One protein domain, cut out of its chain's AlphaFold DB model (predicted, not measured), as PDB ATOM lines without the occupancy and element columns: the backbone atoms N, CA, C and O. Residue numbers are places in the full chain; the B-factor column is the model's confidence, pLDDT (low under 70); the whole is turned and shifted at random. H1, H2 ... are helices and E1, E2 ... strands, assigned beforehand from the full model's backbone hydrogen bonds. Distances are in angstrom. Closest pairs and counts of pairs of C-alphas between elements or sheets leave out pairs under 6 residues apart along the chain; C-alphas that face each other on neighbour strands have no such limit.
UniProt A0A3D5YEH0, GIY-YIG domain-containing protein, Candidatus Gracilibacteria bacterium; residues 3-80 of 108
ATOM      1  N   PHE A   3     -21.187  19.763-116.345       97.25
ATOM      2  CA  PHE A   3     -20.349  20.894-115.973       97.25
ATOM      3  C   PHE A   3     -19.251  21.062-117.013       97.25
ATOM      4  O   PHE A   3     -18.539  20.102-117.293       97.25
ATOM      5  N   PHE A   4     -19.085  22.267-117.541       97.56
ATOM      6  CA  PHE A   4     -17.857  22.650-118.237       97.56
ATOM      7  C   PHE A   4     -16.923  23.328-117.241       97.56
ATOM      8  O   PHE A   4     -17.361  24.208-116.494       97.56
ATOM      9  N   LYS A   5     -15.653  22.925-117.233       98.06
ATOM     10  CA  LYS A   5     -14.628  23.461-116.335       98.06
ATOM     11  C   LYS A   5     -13.387  23.902-117.097       98.06
ATOM     12  O   LYS A   5     -13.062  23.323-118.134       98.06
ATOM     13  N   ASP A   6     -12.697  24.904-116.566       97.38
ATOM     14  CA  ASP A   6     -11.394  25.332-117.073       97.38
ATOM     15  C   ASP A   6     -10.252  24.417-116.578       97.38
ATOM     16  O   ASP A   6     -10.454  23.451-115.833       97.38
ATOM     17  N   LYS A   7      -9.014  24.745-116.960       96.81
ATOM     18  CA  LYS A   7      -7.801  24.031-116.515       96.81
ATOM     19  C   LYS A   7      -7.561  24.033-114.998       96.81
ATOM     20  O   LYS A   7      -6.760  23.233-114.523       96.81
ATOM     21  N   LYS A   8      -8.183  24.951-114.253       96.62
ATOM     22  CA  LYS A   8      -8.078  25.082-112.791       96.62
ATOM     23  C   LYS A   8      -9.265  24.433-112.069       96.62
ATOM     24  O   LYS A   8      -9.445  24.676-110.879       96.62
ATOM     25  N   ASP A   9     -10.070  23.639-112.777       96.12
ATOM     26  CA  ASP A   9     -11.302  23.020-112.281       96.12
ATOM     27  C   ASP A   9     -12.387  24.030-111.845       96.12
ATOM     28  O   ASP A   9     -13.341  23.666-111.150       96.12
ATOM     29  N   ILE A  10     -12.302  25.288-112.304       96.56
ATOM     30  CA  ILE A  10     -13.337  26.305-112.087       96.56
ATOM     31  C   ILE A  10     -14.512  26.018-113.019       96.56
ATOM     32  O   ILE A  10     -14.342  25.849-114.226       96.56
ATOM     33  N   VAL A  11     -15.723  25.985-112.460       97.62
ATOM     34  CA  VAL A  11     -16.950  25.724-113.217       97.62
ATOM     35  C   VAL A  11     -17.323  26.945-114.056       97.62
ATOM     36  O   VAL A  11     -17.681  27.995-113.529       97.62
ATOM     37  N   LEU A  12     -17.281  26.779-115.375       97.38
ATOM     38  CA  LEU A  12     -17.632  27.802-116.360       97.38
ATOM     39  C   LEU A  12     -19.131  27.790-116.672       97.38
ATOM     40  O   LEU A  12     -19.753  28.844-116.808       97.38
ATOM     41  N   TYR A  13     -19.719  26.595-116.770       96.69
ATOM     42  CA  TYR A  13     -21.130  26.420-117.096       96.69
ATOM     43  C   TYR A  13     -21.701  25.135-116.501       96.69
ATOM     44  O   TYR A  13     -21.033  24.102-116.474       96.69
ATOM     45  N   ILE A  14     -22.967  25.191-116.094       96.44
ATOM     46  CA  ILE A  14     -23.752  24.073-115.574       96.44
ATOM     47  C   ILE A  14     -25.034  23.959-116.386       96.44
ATOM     48  O   ILE A  14     -25.728  24.955-116.612       96.44
ATOM     49  N   GLY A  15     -25.376  22.738-116.789       93.50
ATOM     50  CA  GLY A  15     -26.644  22.485-117.458       93.50
ATOM     51  C   GLY A  15     -27.170  21.064-117.306       93.50
ATOM     52  O   GLY A  15     -26.514  20.151-116.792       93.50
ATOM     53  N   LYS A  16     -28.389  20.864-117.804       93.31
ATOM     54  CA  LYS A  16     -29.078  19.568-117.824       93.31
ATOM     55  C   LYS A  16     -29.145  18.924-119.207       93.31
ATOM     56  O   LYS A  16     -29.324  19.579-120.246       93.31
ATOM     57  N   ALA A  17     -29.021  17.601-119.224       93.19
ATOM     58  CA  ALA A  17     -29.087  16.786-120.430       93.19
ATOM     59  C   ALA A  17     -29.770  15.449-120.135       93.19
ATOM     60  O   ALA A  17     -29.405  14.786-119.168       93.19
ATOM     61  N   LYS A  18     -30.707  15.041-121.002       91.81
ATOM     62  CA  LYS A  18     -31.236  13.664-121.028       91.81
ATOM     63  C   LYS A  18     -30.224  12.688-121.629       91.81
ATOM     64  O   LYS A  18     -30.091  11.564-121.176       91.81
ATOM     65  N   ASN A  19     -29.494  13.141-122.648       92.56
ATOM     66  CA  ASN A  19     -28.391  12.412-123.258       92.56
ATOM     67  C   ASN A  19     -27.166  13.333-123.288       92.56
ATOM     68  O   ASN A  19     -27.163  14.338-124.004       92.56
ATOM     69  N   LEU A  20     -26.161  13.004-122.475       92.06
ATOM     70  CA  LEU A  20     -24.972  13.834-122.303       92.06
ATOM     71  C   LEU A  20     -24.156  13.934-123.592       92.06
ATOM     72  O   LEU A  20     -23.802  15.035-123.993       92.06
ATOM     73  N   GLN A  21     -23.927  12.812-124.276       92.31
ATOM     74  CA  GLN A  21     -23.132  12.769-125.503       92.31
ATOM     75  C   GLN A  21     -23.729  13.670-126.590       92.31
ATOM     76  O   GLN A  21     -23.039  14.529-127.137       92.31
ATOM     77  N   LYS A  22     -25.038  13.538-126.850       93.69
ATOM     78  CA  LYS A  22     -25.749  14.399-127.807       93.69
ATOM     79  C   LYS A  22     -25.694  15.864-127.387       93.69
ATOM     80  O   LYS A  22     -25.537  16.729-128.241       93.69
ATOM     81  N   ARG A  23     -25.828  16.153-126.088       93.69
ATOM     82  CA  ARG A  23     -25.789  17.531-125.591       93.69
ATOM     83  C   ARG A  23     -24.405  18.154-125.754       93.69
ATOM     84  O   ARG A  23     -24.329  19.286-126.209       93.69
ATOM     85  N   VAL A  24     -23.342  17.434-125.409       92.12
ATOM     86  CA  VAL A  24     -21.958  17.911-125.528       92.12
ATOM     87  C   VAL A  24     -21.589  18.122-126.998       92.12
ATOM     88  O   VAL A  24     -21.046  19.168-127.338       92.12
ATOM     89  N   ALA A  25     -21.995  17.216-127.895       92.25
ATOM     90  CA  ALA A  25     -21.775  17.366-129.336       92.25
ATOM     91  C   ALA A  25     -22.351  18.680-129.912       92.25
ATOM     92  O   ALA A  25     -21.756  19.271-130.810       92.25
ATOM     93  N   GLN A  26     -23.463  19.190-129.364       91.06
ATOM     94  CA  GLN A  26     -24.064  20.461-129.802       91.06
ATOM     95  C   GLN A  26     -23.190  21.695-129.533       91.06
ATOM     96  O   GLN A  26     -23.458  22.744-130.116       91.06
ATOM     97  N   TYR A  27     -22.193  21.610-128.652       91.25
ATOM     98  CA  TYR A  27     -21.266  22.715-128.395       91.25
ATOM     99  C   TYR A  27     -20.150  22.811-129.441       91.25
ATOM    100  O   TYR A  27     -19.574  23.880-129.605       91.25
ATOM    101  N   PHE A  28     -19.883  21.722-130.170       86.56
ATOM    102  CA  PHE A  28     -18.883  21.671-131.240       86.56
ATOM    103  C   PHE A  28     -19.456  22.009-132.623       86.56
ATOM    104  O   PHE A  28     -18.705  22.231-133.569       86.56
ATOM    105  N   ALA A  29     -20.783  22.051-132.759       86.69
ATOM    106  CA  ALA A  29     -21.432  22.537-133.970       86.69
ATOM    107  C   ALA A  29     -21.346  24.072-134.057       86.69
ATOM    108  O   ALA A  29     -21.328  24.755-133.031       86.69
ATOM    109  N   ALA A  30     -21.346  24.621-135.281       73.62
ATOM    110  CA  ALA A  30     -21.453  26.064-135.493       73.62
ATOM    111  C   ALA A  30     -22.687  26.601-134.746       73.62
ATOM    112  O   ALA A  30     -23.802  26.105-134.929       73.62
ATOM    113  N   GLY A  31     -22.480  27.562-133.846       74.31
ATOM    114  CA  GLY A  31     -23.483  27.927-132.854       74.31
ATOM    115  C   GLY A  31     -23.289  29.320-132.268       74.31
ATOM    116  O   GLY A  31     -22.540  30.139-132.785       74.31
ATOM    117  N   SER A  32     -24.008  29.586-131.179       83.94
ATOM    118  CA  SER A  32     -24.013  30.868-130.470       83.94
ATOM    119  C   SER A  32     -22.624  31.274-129.968       83.94
ATOM    120  O   SER A  32     -21.926  30.448-129.380       83.94
ATOM    121  N   VAL A  33     -22.284  32.561-130.097       88.62
ATOM    122  CA  VAL A  33     -20.976  33.144-129.730       88.62
ATOM    123  C   VAL A  33     -20.520  32.744-128.321       88.62
ATOM    124  O   VAL A  33     -19.387  32.310-128.149       88.62
ATOM    125  N   TRP A  34     -21.413  32.781-127.324       90.00
ATOM    126  CA  TRP A  34     -21.065  32.405-125.945       90.00
ATOM    127  C   TRP A  34     -20.615  30.944-125.805       90.00
ATOM    128  O   TRP A  34     -19.777  30.643-124.963       90.00
ATOM    129  N   LYS A  35     -21.150  30.026-126.627       92.12
ATOM    130  CA  LYS A  35     -20.730  28.616-126.605       92.12
ATOM    131  C   LYS A  35     -19.326  28.483-127.155       92.12
ATOM    132  O   LYS A  35     -18.534  27.755-126.582       92.12
ATOM    133  N   GLN A  36     -19.030  29.180-128.249       92.12
ATOM    134  CA  GLN A  36     -17.700  29.158-128.850       92.12
ATOM    135  C   GLN A  36     -16.660  29.748-127.896       92.12
ATOM    136  O   GLN A  36     -15.595  29.163-127.736       92.12
ATOM    137  N   ASP A  37     -16.990  30.855-127.232       93.94
ATOM    138  CA  ASP A  37     -16.136  31.471-126.214       93.94
ATOM    139  C   ASP A  37     -15.915  30.532-125.013       93.94
ATOM    140  O   ASP A  37     -14.779  30.255-124.637       93.94
ATOM    141  N   MET A  38     -16.984  29.938-124.472       95.19
ATOM    142  CA  MET A  38     -16.882  28.955-123.387       95.19
ATOM    143  C   MET A  38     -16.032  27.746-123.780       95.19
ATOM    144  O   MET A  38     -15.185  27.318-123.001       95.19
ATOM    145  N   MET A  39     -16.237  27.198-124.978       94.31
ATOM    146  CA  MET A  39     -15.502  26.026-125.460       94.31
ATOM    147  C   MET A  39     -14.014  26.306-125.698       94.31
ATOM    148  O   MET A  39     -13.234  25.365-125.684       94.31
ATOM    149  N   GLN A  40     -13.607  27.567-125.881       94.00
ATOM    150  CA  GLN A  40     -12.188  27.944-125.918       94.00
ATOM    151  C   GLN A  40     -11.544  27.967-124.524       94.00
ATOM    152  O   GLN A  40     -10.333  27.799-124.413       94.00
ATOM    153  N   LYS A  41     -12.333  28.191-123.463       96.00
ATOM    154  CA  LYS A  41     -11.855  28.190-122.069       96.00
ATOM    155  C   LYS A  41     -11.996  26.826-121.385       96.00
ATOM    156  O   LYS A  41     -11.286  26.551-120.418       96.00
ATOM    157  N   ALA A  42     -12.953  26.012-121.823       96.19
ATOM    158  CA  ALA A  42     -13.277  24.736-121.207       96.19
ATOM    159  C   ALA A  42     -12.283  23.643-121.614       96.19
ATOM    160  O   ALA A  42     -12.061  23.395-122.792       96.19
ATOM    161  N   GLU A  43     -11.759  22.939-120.618       96.31
ATOM    162  CA  GLU A  43     -10.782  21.853-120.781       96.31
ATOM    163  C   GLU A  43     -11.351  20.505-120.325       96.31
ATOM    164  O   GLU A  43     -10.863  19.442-120.709       96.31
ATOM    165  N   LYS A  44     -12.394  20.530-119.486       95.44
ATOM    166  CA  LYS A  44     -13.008  19.328-118.916       95.44
ATOM    167  C   LYS A  44     -14.528  19.410-118.939       95.44
ATOM    168  O   LYS A  44     -15.115  20.484-118.771       95.44
ATOM    169  N   VAL A  45     -15.152  18.244-119.096       95.38
ATOM    170  CA  VAL A  45     -16.598  18.059-118.950       95.38
ATOM    171  C   VAL A  45     -16.867  16.981-117.911       95.38
ATOM    172  O   VAL A  45     -16.542  15.819-118.140       95.38
ATOM    173  N   ASP A  46     -17.517  17.363-116.816       95.62
ATOM    174  CA  ASP A  46     -17.965  16.440-115.771       95.62
ATOM    175  C   ASP A  46     -19.483  16.272-115.801       95.62
ATOM    176  O   ASP A  46     -20.214  17.093-116.368       95.62
ATOM    177  N   PHE A  47     -19.989  15.221-115.153       95.00
ATOM    178  CA  PHE A  47     -21.423  15.005-115.014       95.00
ATOM    179  C   PHE A  47     -21.801  14.292-113.718       95.00
ATOM    180  O   PHE A  47     -21.024  13.546-113.133       95.00
ATOM    181  N   ILE A  48     -23.044  14.520-113.302       93.62
ATOM    182  CA  ILE A  48     -23.706  13.813-112.203       93.62
ATOM    183  C   ILE A  48     -25.014  13.245-112.749       93.62
ATOM    184  O   ILE A  48     -25.804  13.967-113.375       93.62
ATOM    185  N   VAL A  49     -25.239  11.953-112.524       93.00
ATOM    186  CA  VAL A  49     -26.488  11.276-112.884       93.00
ATOM    187  C   VAL A  49     -27.541  11.594-111.826       93.00
ATOM    188  O   VAL A  49     -27.272  11.503-110.634       93.00
ATOM    189  N   VAL A  50     -28.730  11.982-112.274       91.25
ATOM    190  CA  VAL A  50     -29.890  12.302-111.429       91.25
ATOM    191  C   VAL A  50     -31.045  11.420-111.876       91.25
ATOM    192  O   VAL A  50     -31.184  11.167-113.074       91.25
ATOM    193  N   GLN A  51     -31.842  10.927-110.928       87.62
ATOM    194  CA  GLN A  51     -32.842   9.894-111.218       87.62
ATOM    195  C   GLN A  51     -34.121  10.467-111.829       87.62
ATOM    196  O   GLN A  51     -34.776   9.796-112.626       87.62
ATOM    197  N   ASN A  52     -34.482  11.702-111.474       89.00
ATOM    198  CA  ASN A  52     -35.713  12.336-111.935       89.00
ATOM    199  C   ASN A  52     -35.519  13.824-112.282       89.00
ATOM    200  O   ASN A  52     -34.519  14.452-111.927       89.00
ATOM    201  N   GLU A  53     -36.479  14.387-113.022       86.25
ATOM    202  CA  GLU A  53     -36.404  15.769-113.518       86.25
ATOM    203  C   GLU A  53     -36.552  16.816-112.402       86.25
ATOM    204  O   GLU A  53     -35.886  17.850-112.456       86.25
ATOM    205  N   SER A  54     -37.377  16.551-111.383       87.31
ATOM    206  CA  SER A  54     -37.606  17.473-110.261       87.31
ATOM    207  C   SER A  54     -36.352  17.659-109.406       87.31
ATOM    208  O   SER A  54     -35.963  18.781-109.088       87.31
ATOM    209  N   GLU A  55     -35.675  16.560-109.085       88.56
ATOM    210  CA  GLU A  55     -34.391  16.546-108.391       88.56
ATOM    211  C   GLU A  55     -33.314  17.239-109.228       88.56
ATOM    212  O   GLU A  55     -32.567  18.065-108.708       88.56
ATOM    213  N   ALA A  56     -33.272  16.973-110.539       88.88
ATOM    214  CA  ALA A  56     -32.342  17.642-111.439       88.88
ATOM    215  C   ALA A  56     -32.543  19.165-111.458       88.88
ATOM    216  O   ALA A  56     -31.559  19.897-111.508       88.88
ATOM    217  N   LEU A  57     -33.791  19.641-111.401       87.44
ATOM    218  CA  LEU A  57     -34.108  21.070-111.357       87.44
ATOM    219  C   LEU A  57     -33.625  21.721-110.054       87.44
ATOM    220  O   LEU A  57     -32.984  22.768-110.094       87.44
ATOM    221  N   TYR A  58     -33.909  21.090-108.913       89.75
ATOM    222  CA  TYR A  58     -33.456  21.578-107.611       89.75
ATOM    223  C   TYR A  58     -31.924  21.591-107.513       89.75
ATOM    224  O   TYR A  58     -31.320  22.573-107.079       89.75
ATOM    225  N   LEU A  59     -31.286  20.512-107.970       91.62
ATOM    226  CA  LEU A  59     -29.838  20.382-107.980       91.62
ATOM    227  C   LEU A  59     -29.187  21.421-108.905       91.62
ATOM    228  O   LEU A  59     -28.184  22.017-108.530       91.62
ATOM    229  N   GLU A  60     -29.758  21.671-110.085       91.44
ATOM    230  CA  GLU A  60     -29.288  22.703-111.020       91.44
ATOM    231  C   GLU A  60     -29.265  24.088-110.372       91.44
ATOM    232  O   GLU A  60     -28.229  24.754-110.391       91.44
ATOM    233  N   ASP A  61     -30.378  24.502-109.766       89.31
ATOM    234  CA  ASP A  61     -30.488  25.811-109.120       89.31
ATOM    235  C   ASP A  61     -29.483  25.963-107.969       89.31
ATOM    236  O   ASP A  61     -28.762  26.962-107.898       89.31
ATOM    237  N   ASN A  62     -29.354  24.938-107.122       93.81
ATOM    238  CA  ASN A  62     -28.366  24.928-106.046       93.81
ATOM    239  C   ASN A  62     -26.931  25.029-106.570       93.81
ATOM    240  O   ASN A  62     -26.155  25.840-106.069       93.81
ATOM    241  N   LEU A  63     -26.575  24.247-107.589       94.19
ATOM    242  CA  LEU A  63     -25.226  24.247-108.150       94.19
ATOM    243  C   LEU A  63     -24.885  25.583-108.820       94.19
ATOM    244  O   LEU A  63     -23.780  26.094-108.641       94.19
ATOM    245  N   ILE A  64     -25.825  26.183-109.556       93.00
ATOM    246  CA  ILE A  64     -25.623  27.505-110.165       93.00
ATOM    247  C   ILE A  64     -25.430  28.566-109.080       93.00
ATOM    248  O   ILE A  64     -24.537  29.402-109.203       93.00
ATOM    249  N   LYS A  65     -26.220  28.527-108.001       89.56
ATOM    250  CA  LYS A  65     -26.083  29.461-106.872       89.56
ATOM    251  C   LYS A  65     -24.770  29.287-106.110       89.56
ATOM    252  O   LYS A  65     -24.203  30.281-105.674       89.56
ATOM    253  N   GLN A  66     -24.295  28.054-105.953       92.94
ATOM    254  CA  GLN A  66     -23.054  27.752-105.233       92.94
ATOM    255  C   GLN A  66     -21.805  28.134-106.031       92.94
ATOM    256  O   GLN A  66     -20.862  28.681-105.467       92.94
ATOM    257  N   HIS A  67     -21.788  27.848-107.334       94.00
ATOM    258  CA  HIS A  67     -20.602  28.048-108.168       94.00
ATOM    259  C   HIS A  67     -20.583  29.383-108.918       94.00
ATOM    260  O   HIS A  67     -19.524  29.782-109.389       94.00
ATOM    261  N   LEU A  68     -21.734  30.052-109.047       93.06
ATOM    262  CA  LEU A  68     -21.925  31.283-109.821       93.06
ATOM    263  C   LEU A  68     -21.184  31.275-111.176       93.06
ATOM    264  O   LEU A  68     -20.406  32.193-111.447       93.06
ATOM    265  N   PRO A  69     -21.411  30.262-112.037       96.44
ATOM    266  CA  PRO A  69     -20.616  30.095-113.249       96.44
ATOM    267  C   PRO A  69     -20.756  31.298-114.188       96.44
ATOM    268  O   PRO A  69     -21.866  31.798-114.408       96.44
ATOM    269  N   GLU A  70     -19.638  31.724-114.781       94.44
ATOM    270  CA  GLU A  70     -19.550  32.900-115.660       94.44
ATOM    271  C   GLU A  70     -20.635  32.883-116.749       94.44
ATOM    272  O   GLU A  70     -21.398  33.842-116.895       94.44
ATOM    273  N   TYR A  71     -20.774  31.760-117.461       94.44
ATOM    274  CA  TYR A  71     -21.685  31.666-118.600       94.44
ATOM    275  C   TYR A  71     -23.148  31.480-118.190       94.44
ATOM    276  O   TYR A  71     -24.037  31.949-118.897       94.44
ATOM    277  N   ASN A  72     -23.438  30.865-117.037       93.94
ATOM    278  CA  ASN A  72     -24.807  30.854-116.510       93.94
ATOM    279  C   ASN A  72     -25.257  32.274-116.127       93.94
ATOM    280  O   ASN A  72     -26.395  32.647-116.411       93.94
ATOM    281  N   ASN A  73     -24.366  33.079-115.540       89.31
ATOM    282  CA  ASN A  73     -24.650  34.471-115.190       89.31
ATOM    283  C   ASN A  73     -24.815  35.359-116.429       89.31
ATOM    284  O   ASN A  73     -25.771  36.136-116.491       89.31
ATOM    285  N   LEU A  74     -23.947  35.198-117.434       87.88
ATOM    286  CA  LEU A  74     -24.055  35.897-118.718       87.88
ATOM    287  C   LEU A  74     -25.427  35.665-119.367       87.88
ATOM    288  O   LEU A  74     -26.109  36.610-119.755       87.88
ATOM    289  N   LEU A  75     -25.865  34.405-119.427       82.75
ATOM    290  CA  LEU A  75     -27.154  34.035-120.019       82.75
ATOM    291  C   LEU A  75     -28.347  34.493-119.174       82.75
ATOM    292  O   LEU A  75     -29.414  34.789-119.710       82.75
ATOM    293  N   LYS A  76     -28.180  34.579-117.852       75.62
ATOM    294  CA  LYS A  76     -29.202  35.131-116.959       75.62
ATOM    295  C   LYS A  76     -29.388  36.636-117.170       75.62
ATOM    296  O   LYS A  76     -30.518  37.109-117.091       75.62
ATOM    297  N   ALA A  77     -28.313  37.370-117.462       59.59
ATOM    298  CA  ALA A  77     -28.380  38.797-117.776       59.59
ATOM    299  C   ALA A  77     -29.113  39.071-119.101       59.59
ATOM    300  O   ALA A  77     -29.876  40.033-119.185       59.59
ATOM    301  N   ASP A  78     -28.954  38.196-120.098       56.75
ATOM    302  CA  ASP A  78     -29.686  38.280-121.374       56.75
ATOM    303  C   ASP A  78     -31.185  37.943-121.204       56.75
ATOM    304  O   ASP A  78     -32.064  38.557-121.807       56.75
ATOM    305  N   ASN A  79     -31.515  37.083-120.233       55.53
ATOM    306  CA  ASN A  79     -32.890  36.838-119.775       55.53
ATOM    307  C   ASN A  79     -33.425  37.905-118.791       55.53
ATOM    308  O   ASN A  79     -34.335  37.611-118.016       55.53
ATOM    309  N   SER A  80     -32.843  39.113-118.830       54.50
ATOM    310  CA  SER A  80     -33.132  40.307-118.019       54.50
ATOM    311  C   SER A  80     -34.456  40.268-117.252       54.50
ATOM    312  O   SER A  80     -35.541  40.224-117.838       54.50
TER     313      SER A  80
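Overview. This is residues 3 to 80 of the 108 residues of the protein "GIY-YIG domain-containing protein" of Candidatus Gracilibacteria bacterium (UniProt A0A3D5YEH0). A small antiparallel sheet of three short strands, in the order E2, E1, E3, sits near the middle, with four helices set round it. The longest helix, H3, covers edge strand E2 on one face; H4 is on the opposite face, beside the strands, while H1 and H2 make a nearly square corner that only grazes the sheet. The printed part has 78 residues with four named helices and three named strands, in the order E1, E2, H1, H2, E3, H3, H4, a mixed class of helices and strands. The whole is compact, with a radius of gyration of the C-alphas of 12.4 A, and rounded, spanning 30 by 28 by 27 A.

Arrangement. The inner strand E1, residues 3 to 5, and the edge strand E2, residues 11 to 15, form a hairpin, antiparallel at 164 degrees, with N 4 and O 13 within hydrogen-bond range at 2.9 A. E1 is also antiparallel to the other edge strand, E3, residues 44 to 47, at 157 degrees; N 3 and O 46 are 2.8 A apart, and N 5 and O 44 are 2.9 A apart. H3, residues 53 to 67, is on the sheet over E2, at a height over the sheet of 8.9 A. It runs along the strands, at 16 degrees to E2 on the local plane, which only just 6 C-alphas of the sheet support. The closest C-alphas of H3 and E2 are those of His 67 and Val 11, 6.7 A apart. H4, residues 70 to 78, is on the opposite face, over none of the strands; its closest C-alpha to E2 is that of Tyr 71, 5.5 A from that of Tyr 13. H3 and H4 are close but not clearly touching, with the C-alphas of Ile 64 and Asn 72 closest at 7.2 A. H1, residues 20 to 28, and H2, residues 33 to 41, each only graze the sheet. They touch, about perpendicular at 77 degrees, with the C-alphas of Tyr 27 and Lys 35 closest at 6.2 A. E2, H1, H2 and E3 form a split strand-helix-strand unit, two strands running the same way with E1 between them, and its crossover is right-handed. H1 and H3 are apart. Every O i to N i+4 pair is within hydrogen-bond range in H2, H3 and H4, and 3 of 5 are in H1.

Along the chain. E1 begins at C-alpha 3 (-20.349, 20.894, -115.973) and is 6.3 A long; E2 is 11.1 A and E3 10.2 A. H3 measures 20.7 A from C-alpha 53 at (-36.404, 15.769, -113.518) to C-alpha 67. H1 is 13.4 A long, H2 12.9 A and H4 12.8 A, the last ending at C-alpha 78 (-29.686, 38.280, -121.374).

Size, cuts and confidence. The two C-alphas farthest apart are those of Val 33 and Gln 51, at 32.0 A. The printed part has no cut, and the six links between its named elements are tight. The mean pLDDT of the printed part is 90.1; residues 77 to 80 are under 70.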